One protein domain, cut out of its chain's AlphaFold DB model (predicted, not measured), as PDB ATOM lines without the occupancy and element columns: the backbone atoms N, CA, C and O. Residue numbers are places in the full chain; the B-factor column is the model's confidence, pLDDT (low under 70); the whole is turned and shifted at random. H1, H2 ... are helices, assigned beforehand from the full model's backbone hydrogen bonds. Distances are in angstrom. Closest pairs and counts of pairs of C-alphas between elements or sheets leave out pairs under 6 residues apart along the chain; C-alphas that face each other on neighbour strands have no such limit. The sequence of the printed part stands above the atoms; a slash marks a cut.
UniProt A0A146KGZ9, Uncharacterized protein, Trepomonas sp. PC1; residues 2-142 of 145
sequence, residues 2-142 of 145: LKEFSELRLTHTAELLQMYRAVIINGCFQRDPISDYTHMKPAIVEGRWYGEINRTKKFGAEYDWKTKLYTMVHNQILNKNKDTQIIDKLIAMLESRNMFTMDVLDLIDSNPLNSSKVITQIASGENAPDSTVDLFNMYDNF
ATOM      1  N   LEU A   2      -0.273  -3.108  11.750       51.12
ATOM      2  CA  LEU A   2      -0.085  -4.411  12.444       51.12
ATOM      3  C   LEU A   2      -1.282  -5.381  12.324       51.12
ATOM      4  O   LEU A   2      -1.084  -6.582  12.161       51.12
ATOM      5  N   LYS A   3      -2.512  -4.856  12.348       54.53
ATOM      6  CA  LYS A   3      -3.753  -5.639  12.214       54.53
ATOM      7  C   LYS A   3      -3.934  -6.250  10.812       54.53
ATOM      8  O   LYS A   3      -4.341  -7.398  10.688       54.53
ATOM      9  N   GLU A   4      -3.543  -5.522   9.769       53.34
ATOM     10  CA  GLU A   4      -3.615  -5.994   8.375       53.34
ATOM     11  C   GLU A   4      -2.587  -7.103   8.113       53.34
ATOM     12  O   GLU A   4      -2.880  -8.089   7.442       53.34
ATOM     13  N   PHE A   5      -1.392  -6.999   8.712       46.19
ATOM     14  CA  PHE A   5      -0.379  -8.055   8.636       46.19
ATOM     15  C   PHE A   5      -0.821  -9.354   9.324       46.19
ATOM     16  O   PHE A   5      -0.502 -10.437   8.828       46.19
ATOM     17  N   SER A   6      -1.542  -9.279  10.448       61.38
ATOM     18  CA  SER A   6      -2.071 -10.480  11.104       61.38
ATOM     19  C   SER A   6      -3.221 -11.102  10.317       61.38
ATOM     20  O   SER A   6      -3.269 -12.321  10.186       61.38
ATOM     21  N   GLU A   7      -4.104 -10.284   9.740       61.97
ATOM     22  CA  GLU A   7      -5.207 -10.754   8.891       61.97
ATOM     23  C   GLU A   7      -4.686 -11.467   7.634       61.97
ATOM     24  O   GLU A   7      -5.113 -12.582   7.346       61.97
ATOM     25  N   LEU A   8      -3.669 -10.916   6.962       62.38
ATOM     26  CA  LEU A   8      -3.055 -11.544   5.787       62.38
ATOM     27  C   LEU A   8      -2.414 -12.910   6.107       62.38
ATOM     28  O   LEU A   8      -2.532 -13.866   5.339       62.38
ATOM     29  N   ARG A   9      -1.744 -13.026   7.261       68.44
ATOM     30  CA  ARG A   9      -1.130 -14.289   7.712       68.44
ATOM     31  C   ARG A   9      -2.168 -15.368   8.022       68.44
ATOM     32  O   ARG A   9      -1.907 -16.541   7.743       68.44
ATOM     33  N   LEU A  10      -3.315 -14.980   8.582       75.19
ATOM     34  CA  LEU A  10      -4.433 -15.891   8.832       75.19
ATOM     35  C   LEU A  10      -5.025 -16.386   7.511       75.19
ATOM     36  O   LEU A  10      -5.166 -17.595   7.343       75.19
ATOM     37  N   THR A  11      -5.247 -15.492   6.542       83.69
ATOM     38  CA  THR A  11      -5.746 -15.856   5.206       83.69
ATOM     39  C   THR A  11      -4.833 -16.865   4.515       83.69
ATOM     40  O   THR A  11      -5.293 -17.919   4.092       83.69
ATOM     41  N   HIS A  12      -3.521 -16.618   4.475       88.50
ATOM     42  CA  HIS A  12      -2.584 -17.553   3.839       88.50
ATOM     43  C   HIS A  12      -2.491 -18.904   4.541       88.50
ATOM     44  O   HIS A  12      -2.215 -19.918   3.902       88.50
ATOM     45  N   THR A  13      -2.689 -18.922   5.857       90.94
ATOM     46  CA  THR A  13      -2.712 -20.170   6.616       90.94
ATOM     47  C   THR A  13      -3.993 -20.951   6.329       90.94
ATOM     48  O   THR A  13      -3.913 -22.149   6.085       90.94
ATOM     49  N   ALA A  14      -5.143 -20.277   6.258       91.38
ATOM     50  CA  ALA A  14      -6.409 -20.895   5.873       91.38
ATOM     51  C   ALA A  14      -6.335 -21.487   4.459       91.38
ATOM     52  O   ALA A  14      -6.658 -22.654   4.265       91.38
ATOM     53  N   GLU A  15      -5.839 -20.713   3.489       93.12
ATOM     54  CA  GLU A  15      -5.645 -21.153   2.102       93.12
ATOM     55  C   GLU A  15      -4.783 -22.420   2.022       93.12
ATOM     56  O   GLU A  15      -5.143 -23.371   1.329       93.12
ATOM     57  N   LEU A  16      -3.670 -22.460   2.764       95.00
ATOM     58  CA  LEU A  16      -2.787 -23.624   2.800       95.00
ATOM     59  C   LEU A  16      -3.487 -24.866   3.368       95.00
ATOM     60  O   LEU A  16      -3.374 -25.950   2.799       95.00
ATOM     61  N   LEU A  17      -4.226 -24.715   4.469       96.56
ATOM     62  CA  LEU A  17      -4.958 -25.826   5.078       96.56
ATOM     63  C   LEU A  17      -6.058 -26.355   4.146       96.56
ATOM     64  O   LEU A  17      -6.198 -27.567   3.998       96.56
ATOM     65  N   GLN A  18      -6.782 -25.471   3.456       96.69
ATOM     66  CA  GLN A  18      -7.786 -25.876   2.466       96.69
ATOM     67  C   GLN A  18      -7.154 -26.595   1.267       96.69
ATOM     68  O   GLN A  18      -7.699 -27.592   0.793       96.69
ATOM     69  N   MET A  19      -5.974 -26.156   0.810       97.62
ATOM     70  CA  MET A  19      -5.218 -26.883  -0.215       97.62
ATOM     71  C   MET A  19      -4.841 -28.288   0.253       97.62
ATOM     72  O   MET A  19      -5.089 -29.248  -0.469       97.62
ATOM     73  N   TYR A  20      -4.276 -28.435   1.454       97.81
ATOM     74  CA  TYR A  20      -3.913 -29.750   1.990       97.81
ATOM     75  C   TYR A  20      -5.120 -30.673   2.125       97.81
ATOM     76  O   TYR A  20      -5.040 -31.838   1.742       97.81
ATOM     77  N   ARG A  21      -6.261 -30.142   2.567       97.69
ATOM     78  CA  ARG A  21      -7.525 -30.879   2.596       97.69
ATOM     79  C   ARG A  21      -7.910 -31.399   1.208       97.69
ATOM     80  O   ARG A  21      -8.164 -32.590   1.055       97.69
ATOM     81  N   ALA A  22      -7.900 -30.530   0.194       97.38
ATOM     82  CA  ALA A  22      -8.229 -30.893  -1.185       97.38
ATOM     83  C   ALA A  22      -7.275 -31.957  -1.753       97.38
ATOM     84  O   ALA A  22      -7.712 -32.929  -2.366       97.38
ATOM     85  N   VAL A  23      -5.973 -31.800  -1.503       97.50
ATOM     86  CA  VAL A  23      -4.935 -32.748  -1.925       97.50
ATOM     87  C   VAL A  23      -5.163 -34.132  -1.308       97.50
ATOM     88  O   VAL A  23      -5.100 -35.130  -2.023       97.50
ATOM     89  N   ILE A  24      -5.460 -34.208  -0.006       96.44
ATOM     90  CA  ILE A  24      -5.738 -35.475   0.690       96.44
ATOM     91  C   ILE A  24      -6.992 -36.149   0.119       96.44
ATOM     92  O   ILE A  24      -6.966 -37.343  -0.179       96.44
ATOM     93  N   ILE A  25      -8.077 -35.392  -0.090       95.62
ATOM     94  CA  ILE A  25      -9.332 -35.909  -0.668       95.62
ATOM     95  C   ILE A  25      -9.086 -36.492  -2.066       95.62
ATOM     96  O   ILE A  25      -9.529 -37.607  -2.380       95.62
ATOM     97  N   ASN A  26      -8.336 -35.767  -2.898       94.25
ATOM     98  CA  ASN A  26      -7.994 -36.207  -4.249       94.25
ATOM     99  C   ASN A  26      -6.994 -37.374  -4.231       94.25
ATOM    100  O   ASN A  26      -7.048 -38.248  -5.094       94.25
ATOM    101  N   GLY A  27      -6.158 -37.462  -3.196       93.06
ATOM    102  CA  GLY A  27      -5.093 -38.455  -3.068       93.06
ATOM    103  C   GLY A  27      -3.852 -38.114  -3.894       93.06
ATOM    104  O   GLY A  27      -2.999 -38.975  -4.067       93.06
ATOM    105  N   CYS A  28      -3.764 -36.895  -4.426       93.12
ATOM    106  CA  CYS A  28      -2.599 -36.329  -5.099       93.12
ATOM    107  C   CYS A  28      -2.789 -34.817  -5.288       93.12
ATOM    108  O   CYS A  28      -3.898 -34.286  -5.171       93.12
ATOM    109  N   PHE A  29      -1.700 -34.107  -5.587       95.50
ATOM    110  CA  PHE A  29      -1.789 -32.709  -5.993       95.50
ATOM    111  C   PHE A  29      -2.195 -32.619  -7.469       95.50
ATOM    112  O   PHE A  29      -1.474 -33.089  -8.347       95.50
ATOM    113  N   GLN A  30      -3.338 -31.990  -7.736       93.69
ATOM    114  CA  GLN A  30      -3.794 -31.643  -9.080       93.69
ATOM    115  C   GLN A  30      -4.235 -30.185  -9.073       93.69
ATOM    116  O   GLN A  30      -5.185 -29.823  -8.378       93.69
ATOM    117  N   ARG A  31      -3.528 -29.354  -9.839       95.50
ATOM    118  CA  ARG A  31      -3.700 -27.899  -9.829       95.50
ATOM    119  C   ARG A  31      -5.151 -27.473 -10.019       95.50
ATOM    120  O   ARG A  31      -5.661 -26.730  -9.189       95.50
ATOM    121  N   ASP A  32      -5.789 -27.922 -11.097       95.12
ATOM    122  CA  ASP A  32      -7.112 -27.425 -11.485       95.12
ATOM    123  C   ASP A  32      -8.202 -27.857 -10.483       95.12
ATOM    124  O   ASP A  32      -8.873 -26.977  -9.948       95.12
ATOM    125  N   PRO A  33      -8.290 -29.136 -10.055       95.56
ATOM    126  CA  PRO A  33      -9.211 -29.540  -8.988       95.56
ATOM    127  C   PRO A  33      -9.029 -28.778  -7.668       95.56
ATOM    128  O   PRO A  33     -10.002 -28.467  -6.983       95.56
ATOM    129  N   ILE A  34      -7.787 -28.471  -7.282       96.44
ATOM    130  CA  ILE A  34      -7.510 -27.722  -6.048       96.44
ATOM    131  C   ILE A  34      -7.854 -26.239  -6.225       96.44
ATOM    132  O   ILE A  34      -8.357 -25.608  -5.294       96.44
ATOM    133  N   SER A  35      -7.601 -25.676  -7.407       96.69
ATOM    134  CA  SER A  35      -7.999 -24.316  -7.778       96.69
ATOM    135  C   SER A  35      -9.513 -24.147  -7.679       96.69
ATOM    136  O   SER A  35      -9.967 -23.220  -7.009       96.69
ATOM    137  N   ASP A  36     -10.277 -25.092  -8.227       96.19
ATOM    138  CA  ASP A  36     -11.737 -25.100  -8.146       96.19
ATOM    139  C   ASP A  36     -12.224 -25.220  -6.698       96.19
ATOM    140  O   ASP A  36     -13.090 -24.459  -6.269       96.19
ATOM    141  N   TYR A  37     -11.621 -26.127  -5.920       94.44
ATOM    142  CA  TYR A  37     -11.980 -26.359  -4.520       94.44
ATOM    143  C   TYR A  37     -11.724 -25.147  -3.618       94.44
ATOM    144  O   TYR A  37     -12.502 -24.852  -2.715       94.44
ATOM    145  N   THR A  38     -10.600 -24.461  -3.827       94.25
ATOM    146  CA  THR A  38     -10.153 -23.358  -2.963       94.25
ATOM    147  C   THR A  38     -10.560 -21.979  -3.473       94.25
ATOM    148  O   THR A  38     -10.330 -20.986  -2.785       94.25
ATOM    149  N   HIS A  39     -11.116 -21.901  -4.685       94.69
ATOM    150  CA  HIS A  39     -11.380 -20.659  -5.416       94.69
ATOM    151  C   HIS A  39     -10.139 -19.761  -5.602       94.69
ATOM    152  O   HIS A  39     -10.253 -18.560  -5.861       94.69
ATOM    153  N   MET A  40      -8.936 -20.329  -5.489       94.44
ATOM    154  CA  MET A  40      -7.681 -19.640  -5.784       94.44
ATOM    155  C   MET A  40      -7.329 -19.777  -7.260       94.44
ATOM    156  O   MET A  40      -7.671 -20.766  -7.899       94.44
ATOM    157  N   LYS A  41      -6.573 -18.818  -7.806       96.25
ATOM    158  CA  LYS A  41      -6.051 -18.927  -9.178       96.25
ATOM    159  C   LYS A  41      -5.073 -20.110  -9.295       96.25
ATOM    160  O   LYS A  41      -4.244 -20.262  -8.394       96.25
ATOM    161  N   PRO A  42      -5.051 -20.849 -10.422       95.31
ATOM    162  CA  PRO A  42      -4.163 -22.003 -10.611       95.31
ATOM    163  C   PRO A  42      -2.681 -21.712 -10.313       95.31
ATOM    164  O   PRO A  42      -2.034 -22.460  -9.586       95.31
ATOM    165  N   ALA A  43      -2.169 -20.566 -10.772       94.19
ATOM    166  CA  ALA A  43      -0.783 -20.152 -10.527       94.19
ATOM    167  C   ALA A  43      -0.466 -19.903  -9.037       94.19
ATOM    168  O   ALA A  43       0.657 -20.128  -8.590       94.19
ATOM    169  N   ILE A  44      -1.448 -19.446  -8.247       93.69
ATOM    170  CA  ILE A  44      -1.286 -19.260  -6.797       93.69
ATOM    171  C   ILE A  44      -1.217 -20.628  -6.112       93.69
ATOM    172  O   ILE A  44      -0.360 -20.834  -5.257       93.69
ATOM    173  N   VAL A  45      -2.086 -21.561  -6.509       94.88
ATOM    174  CA  VAL A  45      -2.110 -22.938  -5.992       94.88
ATOM    175  C   VAL A  45      -0.770 -23.635  -6.240       94.88
ATOM    176  O   VAL A  45      -0.176 -24.160  -5.302       94.88
ATOM    177  N   GLU A  46      -0.248 -23.580  -7.468       93.81
ATOM    178  CA  GLU A  46       1.075 -24.129  -7.795       93.81
ATOM    179  C   GLU A  46       2.187 -23.457  -6.991       93.81
ATOM    180  O   GLU A  46       2.967 -24.140  -6.327       93.81
ATOM    181  N   GLY A  47       2.244 -22.122  -7.003       92.88
ATOM    182  CA  GLY A  47       3.287 -21.378  -6.298       92.88
ATOM    183  C   GLY A  47       3.326 -21.691  -4.801       92.88
ATOM    184  O   GLY A  47       4.405 -21.841  -4.228       92.88
ATOM    185  N   ARG A  48       2.160 -21.853  -4.167       93.31
ATOM    186  CA  ARG A  48       2.059 -22.255  -2.756       93.31
ATOM    187  C   ARG A  48       2.533 -23.681  -2.532       93.31
ATOM    188  O   ARG A  48       3.324 -23.903  -1.622       93.31
ATOM    189  N   TRP A  49       2.077 -24.621  -3.357       94.19
ATOM    190  CA  TRP A  49       2.465 -26.022  -3.236       94.19
ATOM    191  C   TRP A  49       3.983 -26.184  -3.352       94.19
ATOM    192  O   TRP A  49       4.628 -26.648  -2.414       94.19
ATOM    193  N   TYR A  50       4.580 -25.691  -4.440       92.88
ATOM    194  CA  TYR A  50       6.029 -25.755  -4.642       92.88
ATOM    195  C   TYR A  50       6.812 -24.929  -3.614       92.88
ATOM    196  O   TYR A  50       7.930 -25.298  -3.250       92.88
ATOM    197  N   GLY A  51       6.228 -23.845  -3.098       92.75
ATOM    198  CA  GLY A  51       6.787 -23.081  -1.987       92.75
ATOM    199  C   GLY A  51       6.995 -23.932  -0.732       92.75
ATOM    200  O   GLY A  51       8.067 -23.875  -0.132       92.75
ATOM    201  N   GLU A  52       6.021 -24.770  -0.373       93.31
ATOM    202  CA  GLU A  52       6.114 -25.656   0.796       93.31
ATOM    203  C   GLU A  52       7.063 -26.839   0.563       93.31
ATOM    204  O   GLU A  52       7.818 -27.203   1.470       93.31
ATOM    205  N   ILE A  53       7.129 -27.364  -0.669       91.50
ATOM    206  CA  ILE A  53       8.159 -28.341  -1.065       91.50
ATOM    207  C   ILE A  53       9.551 -27.743  -0.851       91.50
ATOM    208  O   ILE A  53      10.392 -28.329  -0.169       91.50
ATOM    209  N   ASN A  54       9.801 -26.560  -1.413       92.88
ATOM    210  CA  ASN A  54      11.105 -25.905  -1.351       92.88
ATOM    211  C   ASN A  54      11.476 -25.500   0.078       92.88
ATOM    212  O   ASN A  54      12.626 -25.670   0.486       92.88
ATOM    213  N   ARG A  55      10.507 -25.014   0.864       90.19
ATOM    214  CA  ARG A  55      10.685 -24.728   2.293       90.19
ATOM    215  C   ARG A  55      11.122 -25.982   3.044       90.19
ATOM    216  O   ARG A  55      12.130 -25.942   3.746       90.19
ATOM    217  N   THR A  56      10.405 -27.089   2.867       91.69
ATOM    218  CA  THR A  56      10.694 -28.346   3.568       91.69
ATOM    219  C   THR A  56      12.035 -28.932   3.136       91.69
ATOM    220  O   THR A  56      12.807 -29.363   3.986       91.69
ATOM    221  N   LYS A  57      12.376 -28.872   1.841       88.75
ATOM    222  CA  LYS A  57      13.703 -29.270   1.341       88.75
ATOM    223  C   LYS A  57      14.830 -28.440   1.960       88.75
ATOM    224  O   LYS A  57      15.866 -28.989   2.313       88.75
ATOM    225  N   LYS A  58      14.635 -27.124   2.095       92.06
ATOM    226  CA  LYS A  58      15.656 -26.204   2.612       92.06
ATOM    227  C   LYS A  58      15.898 -26.357   4.113       92.06
ATOM    228  O   LYS A  58      17.043 -26.265   4.543       92.06
ATOM    229  N   PHE A  59      14.837 -26.504   4.902       89.38
ATOM    230  CA  PHE A  59      14.930 -26.444   6.365       89.38
ATOM    231  C   PHE A  59      14.777 -27.805   7.060       89.38
ATOM    232  O   PHE A  59      15.189 -27.943   8.208       89.38
ATOM    233  N   GLY A  60      14.238 -28.812   6.371       85.94
ATOM    234  CA  GLY A  60      13.935 -30.130   6.925       85.94
ATOM    235  C   GLY A  60      12.508 -30.245   7.472       85.94
ATOM    236  O   GLY A  60      11.849 -29.246   7.753       85.94
ATOM    237  N   ALA A  61      12.029 -31.485   7.616       88.88
ATOM    238  CA  ALA A  61      10.662 -31.794   8.055       88.88
ATOM    239  C   ALA A  61      10.350 -31.285   9.474       88.88
ATOM    240  O   ALA A  61       9.258 -30.782   9.717       88.88
ATOM    241  N   GLU A  62      11.327 -31.331  10.381       89.19
ATOM    242  CA  GLU A  62      11.159 -30.987  11.802       89.19
ATOM    243  C   GLU A  62      11.405 -29.499  12.126       89.19
ATOM    244  O   GLU A  62      11.467 -29.129  13.295       89.19
ATOM    245  N   TYR A  63      11.589 -28.634  11.120       88.38
ATOM    246  CA  TYR A  63      11.952 -27.230  11.348       88.38
ATOM    247  C   TYR A  63      10.843 -26.416  12.026       88.38
ATOM    248  O   TYR A  63      11.084 -25.724  13.015       88.38
ATOM    249  N   ASP A  64       9.631 -26.470  11.478       91.75
ATOM    250  CA  ASP A  64       8.451 -25.836  12.048       91.75
ATOM    251  C   ASP A  64       7.192 -26.663  11.764       91.75
ATOM    252  O   ASP A  64       7.210 -27.681  11.069       91.75
ATOM    253  N   TRP A  65       6.059 -26.218  12.302       92.94
ATOM    254  CA  TRP A  65       4.805 -26.941  12.132       92.94
ATOM    255  C   TRP A  65       4.349 -27.034  10.669       92.94
ATOM    256  O   TRP A  65       3.634 -27.971  10.334       92.94
ATOM    257  N   LYS A  66       4.750 -26.114   9.779       93.38
ATOM    258  CA  LYS A  66       4.365 -26.149   8.357       93.38
ATOM    259  C   LYS A  66       5.180 -27.173   7.586       93.38
ATOM    260  O   LYS A  66       4.597 -27.938   6.823       93.38
ATOM    261  N   THR A  67       6.495 -27.234   7.814       91.81
ATOM    262  CA  THR A  67       7.347 -28.274   7.211       91.81
ATOM    263  C   THR A  67       6.935 -29.664   7.687       91.81
ATOM    264  O   THR A  67       6.901 -30.614   6.897       91.81
ATOM    265  N   LYS A  68       6.531 -29.773   8.958       93.56
ATOM    266  CA  LYS A  68       6.030 -31.022   9.533       93.56
ATOM    267  C   LYS A  68       4.674 -31.404   8.951       93.56
ATOM    268  O   LYS A  68       4.475 -32.540   8.528       93.56
ATOM    269  N   LEU A  69       3.771 -30.430   8.832       94.94
ATOM    270  CA  LEU A  69       2.460 -30.625   8.225       94.94
ATOM    271  C   LEU A  69       2.560 -31.040   6.752       94.94
ATOM    272  O   LEU A  69       1.897 -31.992   6.353       94.94
ATOM    273  N   TYR A  70       3.410 -30.378   5.960       95.25
ATOM    274  CA  TYR A  70       3.673 -30.770   4.574       95.25
ATOM    275  C   TYR A  70       4.133 -32.231   4.495       95.25
ATOM    276  O   TYR A  70       3.604 -33.009   3.702       95.25
ATOM    277  N   THR A  71       5.082 -32.619   5.351       94.19
ATOM    278  CA  THR A  71       5.617 -33.988   5.395       94.19
ATOM    279  C   THR A  71       4.523 -35.004   5.733       94.19
ATOM    280  O   THR A  71       4.396 -36.021   5.053       94.19
ATOM    281  N   MET A  72       3.677 -34.701   6.722       94.94
ATOM    282  CA  MET A  72       2.523 -35.526   7.085       94.94
ATOM    283  C   MET A  72       1.551 -35.697   5.908       94.94
ATOM    284  O   MET A  72       1.175 -36.821   5.583       94.94
ATOM    285  N   VAL A  73       1.169 -34.598   5.246       95.56
ATOM    286  CA  VAL A  73       0.255 -34.604   4.090       95.56
ATOM    287  C   VAL A  73       0.845 -35.421   2.940       95.56
ATOM    288  O   VAL A  73       0.164 -36.257   2.351       95.56
ATOM    289  N   HIS A  74       2.130 -35.234   2.646       92.94
ATOM    290  CA  HIS A  74       2.827 -35.995   1.615       92.94
ATOM    291  C   HIS A  74       2.848 -37.498   1.934       92.94
ATOM    292  O   HIS A  74       2.550 -38.325   1.073       92.94
ATOM    293  N   ASN A  75       3.111 -37.868   3.188       91.12
ATOM    294  CA  ASN A  75       3.053 -39.260   3.627       91.12
ATOM    295  C   ASN A  75       1.631 -39.832   3.545       91.12
ATOM    296  O   ASN A  75       1.467 -40.994   3.179       91.12
ATOM    297  N   GLN A  76       0.593 -39.047   3.841       92.06
ATOM    298  CA  GLN A  76      -0.795 -39.480   3.666       92.06
ATOM    299  C   GLN A  76      -1.106 -39.809   2.203       92.06
ATOM    300  O   GLN A  76      -1.644 -40.879   1.926       92.06
ATOM    301  N   ILE A  77      -0.689 -38.948   1.270       93.00
ATOM    302  CA  ILE A  77      -0.833 -39.167  -0.178       93.00
ATOM    303  C   ILE A  77      -0.150 -40.470  -0.606       93.00
ATOM    304  O   ILE A  77      -0.787 -41.320  -1.231       93.00
ATOM    305  N   LEU A  78       1.119 -40.664  -0.226       89.56
ATOM    306  CA  LEU A  78       1.885 -41.867  -0.575       89.56
ATOM    307  C   LEU A  78       1.240 -43.146  -0.027       89.56
ATOM    308  O   LEU A  78       1.188 -44.165  -0.714       89.56
ATOM    309  N   ASN A  79       0.692 -43.077   1.186       89.12
ATOM    310  CA  ASN A  79      -0.006 -44.192   1.825       89.12
ATOM    311  C   ASN A  79      -1.473 -44.333   1.383       89.12
ATOM    312  O   ASN A  79      -2.201 -45.149   1.948       89.12
ATOM    313  N   LYS A  80      -1.934 -43.542   0.400       91.25
ATOM    314  CA  LYS A  80      -3.337 -43.483  -0.054       91.25
ATOM    315  C   LYS A  80      -4.330 -43.247   1.093       91.25
ATOM    316  O   LYS A  80      -5.493 -43.645   1.013       91.25
ATOM    317  N   ASN A  81      -3.877 -42.593   2.160       91.94
ATOM    318  CA  ASN A  81      -4.703 -42.216   3.291       91.94
ATOM    319  C   ASN A  81      -5.426 -40.903   2.966       91.94
ATOM    320  O   ASN A  81      -4.793 -39.862   2.822       91.94
ATOM    321  N   LYS A  82      -6.757 -40.966   2.874       93.50
ATOM    322  CA  LYS A  82      -7.626 -39.816   2.584       93.50
ATOM    323  C   LYS A  82      -8.223 -39.160   3.837       93.50
ATOM    324  O   LYS A  82      -9.167 -38.385   3.726       93.50
ATOM    325  N   ASP A  83      -7.716 -39.491   5.023       93.69
ATOM    326  CA  ASP A  83      -8.192 -38.931   6.287       93.69
ATOM    327  C   ASP A  83      -7.786 -37.458   6.455       93.69
ATOM    328  O   ASP A  83      -6.600 -37.120   6.542       93.69
ATOM    329  N   THR A  84      -8.786 -36.581   6.541       95.88
ATOM    330  CA  THR A  84      -8.619 -35.133   6.701       95.88
ATOM    331  C   THR A  84      -8.733 -34.656   8.145       95.88
ATOM    332  O   THR A  84      -8.564 -33.461   8.377       95.88
ATOM    333  N   GLN A  85      -8.973 -35.534   9.128       95.75
ATOM    334  CA  GLN A  85      -9.323 -35.129  10.499       95.75
ATOM    335  C   GLN A  85      -8.349 -34.130  11.137       95.75
ATOM    336  O   GLN A  85      -8.776 -33.207  11.830       95.75
ATOM    337  N   ILE A  86      -7.042 -34.296  10.921       94.88
ATOM    338  CA  ILE A  86      -6.038 -33.364  11.457       94.88
ATOM    339  C   ILE A  86      -6.134 -32.002  10.772       94.88
ATOM    340  O   ILE A  86      -6.114 -30.981  11.453       94.88
ATOM    341  N   ILE A  87      -6.294 -31.975   9.446       96.81
ATOM    342  CA  ILE A  87      -6.470 -30.723   8.704       96.81
ATOM    343  C   ILE A  87      -7.760 -30.017   9.130       96.81
ATOM    344  O   ILE A  87      -7.734 -28.817   9.384       96.81
ATOM    345  N   ASP A  88      -8.857 -30.759   9.289       95.81
ATOM    346  CA  ASP A  88     -10.144 -30.217   9.731       95.81
ATOM    347  C   ASP A  88     -10.039 -29.590  11.137       95.81
ATOM    348  O   ASP A  88     -10.544 -28.491  11.373       95.81
ATOM    349  N   LYS A  89      -9.311 -30.232  12.061       95.25
ATOM    350  CA  LYS A  89      -9.031 -29.678  13.397       95.25
ATOM    351  C   LYS A  89      -8.175 -28.410  13.336       95.25
ATOM    352  O   LYS A  89      -8.473 -27.455  14.048       95.25
ATOM    353  N   LEU A  90      -7.154 -28.365  12.478       95.00
ATOM    354  CA  LEU A  90      -6.323 -27.167  12.296       95.00
ATOM    355  C   LEU A  90      -7.126 -25.994  11.720       95.00
ATOM    356  O   LEU A  90      -6.940 -24.858  12.156       95.00
ATOM    357  N   ILE A  91      -8.037 -26.261  10.779       93.69
ATOM    358  CA  ILE A  91      -8.965 -25.252  10.247       93.69
ATOM    359  C   ILE A  91      -9.854 -24.723  11.378       93.69
ATOM    360  O   ILE A  91      -9.925 -23.511  11.568       93.69
ATOM    361  N   ALA A  92     -10.442 -25.606  12.190       92.44
ATOM    362  CA  ALA A  92     -11.278 -25.202  13.320       92.44
ATOM    363  C   ALA A  92     -10.510 -24.353  14.355       92.44
ATOM    364  O   ALA A  92     -11.031 -23.340  14.823       92.44
ATOM    365  N   MET A  93      -9.259 -24.709  14.677       92.19
ATOM    366  CA  MET A  93      -8.393 -23.918  15.570       92.19
ATOM    367  C   MET A  93      -8.095 -22.524  15.006       92.19
ATOM    368  O   MET A  93      -8.043 -21.539  15.751       92.19
ATOM    369  N   LEU A  94      -7.889 -22.428  13.690       89.88
ATOM    370  CA  LEU A  94      -7.654 -21.162  13.005       89.88
ATOM    371  C   LEU A  94      -8.913 -20.280  13.017       89.88
ATOM    372  O   LEU A  94      -8.824 -19.093  13.337       89.88
ATOM    373  N   GLU A  95     -10.079 -20.856  12.721       87.50
ATOM    374  CA  GLU A  95     -11.379 -20.173  12.726       87.50
ATOM    375  C   GLU A  95     -11.765 -19.676  14.125       87.50
ATOM    376  O   GLU A  95     -12.223 -18.542  14.278       87.50
ATOM    377  N   SER A  96     -11.493 -20.472  15.163       87.50
ATOM    378  CA  SER A  96     -11.706 -20.081  16.560       87.50
ATOM    379  C   SER A  96     -10.650 -19.102  17.085       87.50
ATOM    380  O   SER A  96     -10.708 -18.714  18.252       87.50
ATOM    381  N   ARG A  97      -9.664 -18.720  16.256       81.38
ATOM    382  CA  ARG A  97      -8.505 -17.883  16.620       81.38
ATOM    383  C   ARG A  97      -7.725 -18.419  17.825       81.38
ATOM    384  O   ARG A  97      -7.108 -17.645  18.553       81.38
ATOM    385  N   ASN A  98      -7.742 -19.736  18.018       81.19
ATOM    386  CA  ASN A  98      -7.113 -20.431  19.138       81.19
ATOM    387  C   ASN A  98      -6.021 -21.379  18.633       81.19
ATOM    388  O   ASN A  98      -5.993 -22.562  18.958       81.19
ATOM    389  N   MET A  99      -5.163 -20.864  17.755       83.69
ATOM    390  CA  MET A  99      -4.093 -21.639  17.143       83.69
ATOM    391  C   MET A  99      -2.763 -21.260  17.790       83.69
ATOM    392  O   MET A  99      -2.140 -20.265  17.413       83.69
ATOM    393  N   PHE A 100      -2.328 -22.054  18.767       86.19
ATOM    394  CA  PHE A 100      -0.987 -21.960  19.336       86.19
ATOM    395  C   PHE A 100      -0.060 -22.978  18.677       86.19
ATOM    396  O   PHE A 100      -0.451 -24.109  18.406       86.19
ATOM    397  N   THR A 101       1.190 -22.585  18.430       87.00
ATOM    398  CA  THR A 101       2.167 -23.439  17.737       87.00
ATOM    399  C   THR A 101       2.358 -24.797  18.413       87.00
ATOM    400  O   THR A 101       2.481 -25.793  17.710       87.00
ATOM    401  N   MET A 102       2.369 -24.846  19.750       86.81
ATOM    402  CA  MET A 102       2.539 -26.105  20.488       86.81
ATOM    403  C   MET A 102       1.351 -27.043  20.280       86.81
ATOM    404  O   MET A 102       1.563 -28.181  19.891       86.81
ATOM    405  N   ASP A 103       0.118 -26.544  20.394       89.62
ATOM    406  CA  ASP A 103      -1.087 -27.349  20.157       89.62
ATOM    407  C   ASP A 103      -1.141 -27.899  18.722       89.62
ATOM    408  O   ASP A 103      -1.596 -29.014  18.479       89.62
ATOM    409  N   VAL A 104      -0.661 -27.111  17.753       91.19
ATOM    410  CA  VAL A 104      -0.556 -27.529  16.349       91.19
ATOM    411  C   VAL A 104       0.461 -28.656  16.190       91.19
ATOM    412  O   VAL A 104       0.175 -29.631  15.501       91.19
ATOM    413  N   LEU A 105       1.636 -28.530  16.811       90.50
ATOM    414  CA  LEU A 105       2.666 -29.567  16.778       90.50
ATOM    415  C   LEU A 105       2.183 -30.846  17.467       90.50
ATOM    416  O   LEU A 105       2.282 -31.908  16.866       90.50
ATOM    417  N   ASP A 106       1.577 -30.740  18.647       90.62
ATOM    418  CA  ASP A 106       1.026 -31.881  19.385       90.62
ATOM    419  C   ASP A 106      -0.056 -32.605  18.569       90.62
ATOM    420  O   ASP A 106      -0.087 -33.837  18.494       90.62
ATOM    421  N   LEU A 107      -0.928 -31.846  17.896       92.50
ATOM    422  CA  LEU A 107      -1.944 -32.413  17.018       92.50
ATOM    423  C   LEU A 107      -1.323 -33.133  15.812       92.50
ATOM    424  O   LEU A 107      -1.765 -34.232  15.472       92.50
ATOM    425  N   ILE A 108      -0.311 -32.544  15.171       91.31
ATOM    426  CA  ILE A 108       0.409 -33.174  14.056       91.31
ATOM    427  C   ILE A 108       1.107 -34.454  14.542       91.31
ATOM    428  O   ILE A 108       1.010 -35.492  13.889       91.31
ATOM    429  N   ASP A 109       1.740 -34.423  15.709       87.69
ATOM    430  CA  ASP A 109       2.520 -35.535  16.262       87.69
ATOM    431  C   ASP A 109       1.653 -36.686  16.766       87.69
ATOM    432  O   ASP A 109       2.089 -37.837  16.774       87.69
ATOM    433  N   SER A 110       0.387 -36.406  17.085       85.81
ATOM    434  CA  SER A 110      -0.612 -37.442  17.352       85.81
ATOM    435  C   SER A 110      -0.929 -38.312  16.126       85.81
ATOM    436  O   SER A 110      -1.521 -39.383  16.277       85.81
ATOM    437  N   ASN A 111      -0.528 -37.898  14.913       79.12
ATOM    438  CA  ASN A 111      -0.692 -38.717  13.718       79.12
ATOM    439  C   ASN A 111       0.279 -39.910  13.746       79.12
ATOM    440  O   ASN A 111       1.495 -39.707  13.677       79.12
ATOM    441  N   PRO A 112      -0.212 -41.162  13.723       69.50
ATOM    442  CA  PRO A 112       0.655 -42.337  13.673       69.50
ATOM    443  C   PRO A 112       1.606 -42.336  12.462       69.50
ATOM    444  O   PRO A 112       2.695 -42.903  12.542       69.50
ATOM    445  N   LEU A 113       1.261 -41.647  11.368       67.56
ATOM    446  CA  LEU A 113       2.117 -41.526  10.183       67.56
ATOM    447  C   LEU A 113       3.367 -40.652  10.387       67.56
ATOM    448  O   LEU A 113       4.308 -40.777   9.608       67.56
ATOM    449  N   ASN A 114       3.420 -39.821  11.433       62.72
ATOM    450  CA  ASN A 114       4.610 -39.033  11.779       62.72
ATOM    451  C   ASN A 114       5.603 -39.799  12.665       62.72
ATOM    452  O   ASN A 114       6.768 -39.426  12.756       62.72
ATOM    453  N   SER A 115       5.172 -40.906  13.279       49.91
ATOM    454  CA  SER A 115       6.034 -41.775  14.098       49.91
ATOM    455  C   SER A 115       6.887 -42.749  13.274       49.91
ATOM    456  O   SER A 115       7.826 -43.364  13.784       49.91
ATOM    457  N   SER A 116       6.594 -42.875  11.977       43.53
ATOM    458  CA  SER A 116       7.391 -43.684  11.061       43.53
ATOM    459  C   SER A 116       8.589 -42.869  10.594       43.53
ATOM    460  O   SER A 116       8.429 -41.865   9.907       43.53
ATOM    461  N   LYS A 117       9.798 -43.324  10.943       42.69
ATOM    462  CA  LYS A 117      11.057 -42.911  10.310       42.69
ATOM    463  C   LYS A 117      10.975 -43.144   8.794       42.69
ATOM    464  O   LYS A 117      11.500 -44.123   8.283       42.69
ATOM    465  N   VAL A 118      10.339 -42.234   8.068       41.97
ATOM    466  CA  VAL A 118      10.458 -42.087   6.615       41.97
ATOM    467  C   VAL A 118      11.259 -40.811   6.373       41.97
ATOM    468  O   VAL A 118      10.845 -39.872   5.707       41.97
ATOM    469  N   ILE A 119      12.435 -40.764   6.992       46.62
ATOM    470  CA  ILE A 119      13.515 -39.882   6.582       46.62
ATOM    471  C   ILE A 119      14.519 -40.822   5.943       46.62
ATOM    472  O   ILE A 119      15.195 -41.544   6.666       46.62
ATOM    473  N   THR A 120      14.523 -40.888   4.614       38.94
ATOM    474  CA  THR A 120      15.705 -40.926   3.731       38.94
ATOM    475  C   THR A 120      15.184 -41.171   2.315       38.94
ATOM    476  O   THR A 120      14.935 -42.309   1.948       38.94
ATOM    477  N   GLN A 121      14.969 -40.104   1.543       41.00
ATOM    478  CA  GLN A 121      15.037 -40.152   0.067       41.00
ATOM    479  C   GLN A 121      14.973 -38.758  -0.573       41.00
ATOM    480  O   GLN A 121      15.386 -38.593  -1.711       41.00
ATOM    481  N   ILE A 122      14.546 -37.725   0.163       44.25
ATOM    482  CA  ILE A 122      14.490 -36.353  -0.374       44.25
ATOM    483  C   ILE A 122      15.834 -35.604  -0.201       44.25
ATOM    484  O   ILE A 122      16.047 -34.580  -0.841       44.25
ATOM    485  N   ALA A 123      16.765 -36.112   0.624       36.81
ATOM    486  CA  ALA A 123      17.957 -35.363   1.049       36.81
ATOM    487  C   ALA A 123      19.329 -35.936   0.629       36.81
ATOM    488  O   ALA A 123      20.323 -35.257   0.864       36.81
ATOM    489  N   SER A 124      19.431 -37.134   0.036       34.69
ATOM    490  CA  SER A 124      20.745 -37.767  -0.207       34.69
ATOM    491  C   SER A 124      21.182 -37.911  -1.665       34.69
ATOM    492  O   SER A 124      22.350 -38.194  -1.878       34.69
ATOM    493  N   GLY A 125      20.327 -37.715  -2.676       38.59
ATOM    494  CA  GLY A 125      20.762 -37.862  -4.078       38.59
ATOM    495  C   GLY A 125      21.369 -39.238  -4.416       38.59
ATOM    496  O   GLY A 125      22.067 -39.366  -5.416       38.59
ATOM    497  N   GLU A 126      21.117 -40.260  -3.595       30.50
ATOM    498  CA  GLU A 126      21.627 -41.616  -3.783       30.50
ATOM    499  C   GLU A 126      20.487 -42.565  -4.164       30.50
ATOM    500  O   GLU A 126      19.411 -42.560  -3.561       30.50
ATOM    501  N   ASN A 127      20.756 -43.346  -5.213       37.66
ATOM    502  CA  ASN A 127      19.834 -44.224  -5.924       37.66
ATOM    503  C   ASN A 127      19.063 -45.165  -4.989       37.66
ATOM    504  O   ASN A 127      19.640 -45.998  -4.289       37.66
ATOM    505  N   ALA A 128      17.737 -45.057  -5.031       35.50
ATOM    506  CA  ALA A 128      16.831 -46.002  -4.401       35.50
ATOM    507  C   ALA A 128      16.838 -47.356  -5.148       35.50
ATOM    508  O   ALA A 128      17.040 -47.374  -6.365       35.50
ATOM    509  N   PRO A 129      16.589 -48.488  -4.464       34.88
ATOM    510  CA  PRO A 129      16.497 -49.800  -5.098       34.88
ATOM    511  C   PRO A 129      15.283 -49.883  -6.041       34.88
ATOM    512  O   PRO A 129      14.145 -50.043  -5.601       34.88
ATOM    513  N   ASP A 130      15.574 -49.715  -7.332       41.41
ATOM    514  CA  ASP A 130      15.008 -50.274  -8.580       41.41
ATOM    515  C   ASP A 130      13.484 -50.479  -8.744       41.41
ATOM    516  O   ASP A 130      13.029 -51.115  -9.687       41.41
ATOM    517  N   SER A 131      12.654 -49.928  -7.861       37.41
ATOM    518  CA  SER A 131      11.186 -49.924  -8.012       37.41
ATOM    519  C   SER A 131      10.526 -48.592  -7.645       37.41
ATOM    520  O   SER A 131       9.332 -48.409  -7.867       37.41
ATOM    521  N   THR A 132      11.298 -47.625  -7.138       41.94
ATOM    522  CA  THR A 132      10.848 -46.248  -6.853       41.94
ATOM    523  C   THR A 132      11.479 -45.200  -7.777       41.94
ATOM    524  O   THR A 132      11.120 -44.026  -7.700       41.94
ATOM    525  N   VAL A 133      12.397 -45.608  -8.661       37.81
ATOM    526  CA  VAL A 133      13.106 -44.721  -9.608       37.81
ATOM    527  C   VAL A 133      12.190 -44.249 -10.752       37.81
ATOM    528  O   VAL A 133      12.432 -43.198 -11.342       37.81
ATOM    529  N   ASP A 134      11.075 -44.937 -11.001       40.03
ATOM    530  CA  ASP A 134      10.209 -44.655 -12.155       40.03
ATOM    531  C   ASP A 134       9.253 -43.460 -11.996       40.03
ATOM    532  O   ASP A 134       8.680 -43.010 -12.984       40.03
ATOM    533  N   LEU A 135       9.071 -42.900 -10.793       41.59
ATOM    534  CA  LEU A 135       8.056 -41.852 -10.582       41.59
ATOM    535  C   LEU A 135       8.615 -40.430 -10.483       41.59
ATOM    536  O   LEU A 135       7.924 -39.497 -10.880       41.59
ATOM    537  N   PHE A 136       9.857 -40.236 -10.031       41.38
ATOM    538  CA  PHE A 136      10.483 -38.903 -10.038       41.38
ATOM    539  C   PHE A 136      11.036 -38.528 -11.422       41.38
ATOM    540  O   PHE A 136      10.856 -37.390 -11.847       41.38
ATOM    541  N   ASN A 137      11.560 -39.496 -12.188       39.84
ATOM    542  CA  ASN A 137      11.955 -39.286 -13.591       39.84
ATOM    543  C   ASN A 137      10.758 -39.024 -14.521       39.84
ATOM    544  O   ASN A 137      10.924 -38.504 -15.624       39.84
ATOM    545  N   MET A 138       9.539 -39.366 -14.097       39.22
ATOM    546  CA  MET A 138       8.332 -39.075 -14.869       39.22
ATOM    547  C   MET A 138       7.977 -37.577 -14.842       39.22
ATOM    548  O   MET A 138       7.387 -37.083 -15.796       39.22
ATOM    549  N   TYR A 139       8.367 -36.846 -13.788       42.12
ATOM    550  CA  TYR A 139       8.089 -35.410 -13.659       42.12
ATOM    551  C   TYR A 139       9.117 -34.522 -14.372       42.12
ATOM    552  O   TYR A 139       8.726 -33.480 -14.892       42.12
ATOM    553  N   ASP A 140      10.382 -34.947 -14.473       39.31
ATOM    554  CA  ASP A 140      11.392 -34.227 -15.265       39.31
ATOM    555  C   ASP A 140      11.168 -34.402 -16.785       39.31
ATOM    556  O   ASP A 140      11.400 -33.475 -17.553       39.31
ATOM    557  N   ASN A 141      10.601 -35.532 -17.232       34.59
ATOM    558  CA  ASN A 141      10.290 -35.777 -18.652       34.59
ATOM    559  C   ASN A 141       9.000 -35.103 -19.163       34.59
ATOM    560  O   ASN A 141       8.714 -35.162 -20.357       34.59
ATOM    561  N   PHE A 142       8.201 -34.474 -18.292       37.91
ATOM    562  CA  PHE A 142       6.974 -33.774 -18.702       37.91
ATOM    563  C   PHE A 142       7.219 -32.330 -19.174       37.91
ATOM    564  O   PHE A 142       6.290 -31.696 -19.669       37.91
TER     565      PHE A 142
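AT A GLANCE: This is residues 2 to 142 of the 145 residues of an uncharacterized protein of Trepomonas sp. PC1 (UniProt A0A146KGZ9). Four helices, H1, H4, H5 and H6, run along much the same axis as a small, staggered bundle, with H5 opposite to the other three in direction; H3 crosses it steeply beside H1 and H4, and H2 packs on H1 and on the beginning of H3. Residues 2 to 9 of H1 stick out at one end of the long axis, and residues 129 to 142, with H7, stick out toward the other. The printed part has 141 residues, with seven named helices in the order H1 to H7 and no named strand; its class is all helix. The whole is compact, with a radius of gyration of the C-alphas of 15.7 A, but elongated, spanning 51 by 33 by 28 A.

IN THESE COORDINATES: H1, residues 2 to 26, is the longest helix at 36.8 A, beginning at C-alpha 2 (-0.085, -4.411, 12.444). H2 is residues 31 to 38. H3, residues 42 to 59, measures 25.9 A and ends at C-alpha 59 (14.930, -26.444, 6.365). H4, residues 65 to 78, measures 19.8 A, and H5, residues 85 to 95, 15.3 A. H6 is residues 101 to 109. H7, residues 133 to 140, ends at C-alpha 140 (11.392, -34.227, -15.265).

HOW THE PARTS SIT: H1 and H4 are the hubs, touching three helices each. Residues 15 to 23 of H1 touch H2 at a steep tilt of 59 degrees, opposite ways; the closest C-alphas, of Ala 22 and Ile 34, are 5.8 A apart. H1 touches H5 with residues 10 to 21 at a shallow tilt of 20 degrees, opposite ways, closest at the C-alphas of Arg 21 and Ile 87, 6.2 A. Residues 20 to 24 of H1 touch residues 73 to 77 of H4, the same way at a shallow tilt of 14 degrees; the closest C-alphas, of Ile 24 and Ile 77, are 6.2 A apart. H1 and H3 are close but not clearly touching, about perpendicular at 85 degrees, closest at the C-alphas of Leu 16 and Arg 48, 7.5 A. Residues 42 to 46 of H3 touch H2, about perpendicular at 80 degrees; the closest C-alphas, of Ser 35 and Pro 42, are 5.3 A apart. Residues 52 to 59 of H3 touch residues 66 to 71 of H4, only just about perpendicular at 72 degrees, closest at the C-alphas of Thr 56 and Thr 67, 4.9 A. H4 touches H6 the same way at a shallow tilt of 21 degrees; the closest C-alphas, of Trp 65 and Leu 105, are 5.7 A apart. H5 and H6, a helical hairpin, only just touch, with 3 pairs of C-alphas within 8 A, closest at Ile 86 and Ile 108, 7.0 A. H4 and H5 are near each other, and H7 touches no helix. In H1 to H6 every O i to N i+4 pair is within hydrogen-bond range; in H7 it is 0 of 4, with 1 of 5 O i to N i+3 pairs.

THE WHOLE: The two C-alphas farthest apart, of Lys 3 and Asp 130, are 52.7 A apart. The printed part has no cut, and its one long link is H6 to H7, 23 residues. The mean pLDDT of the printed part is 79.3; residues 2 to 9 and 112 to 142 are under 70.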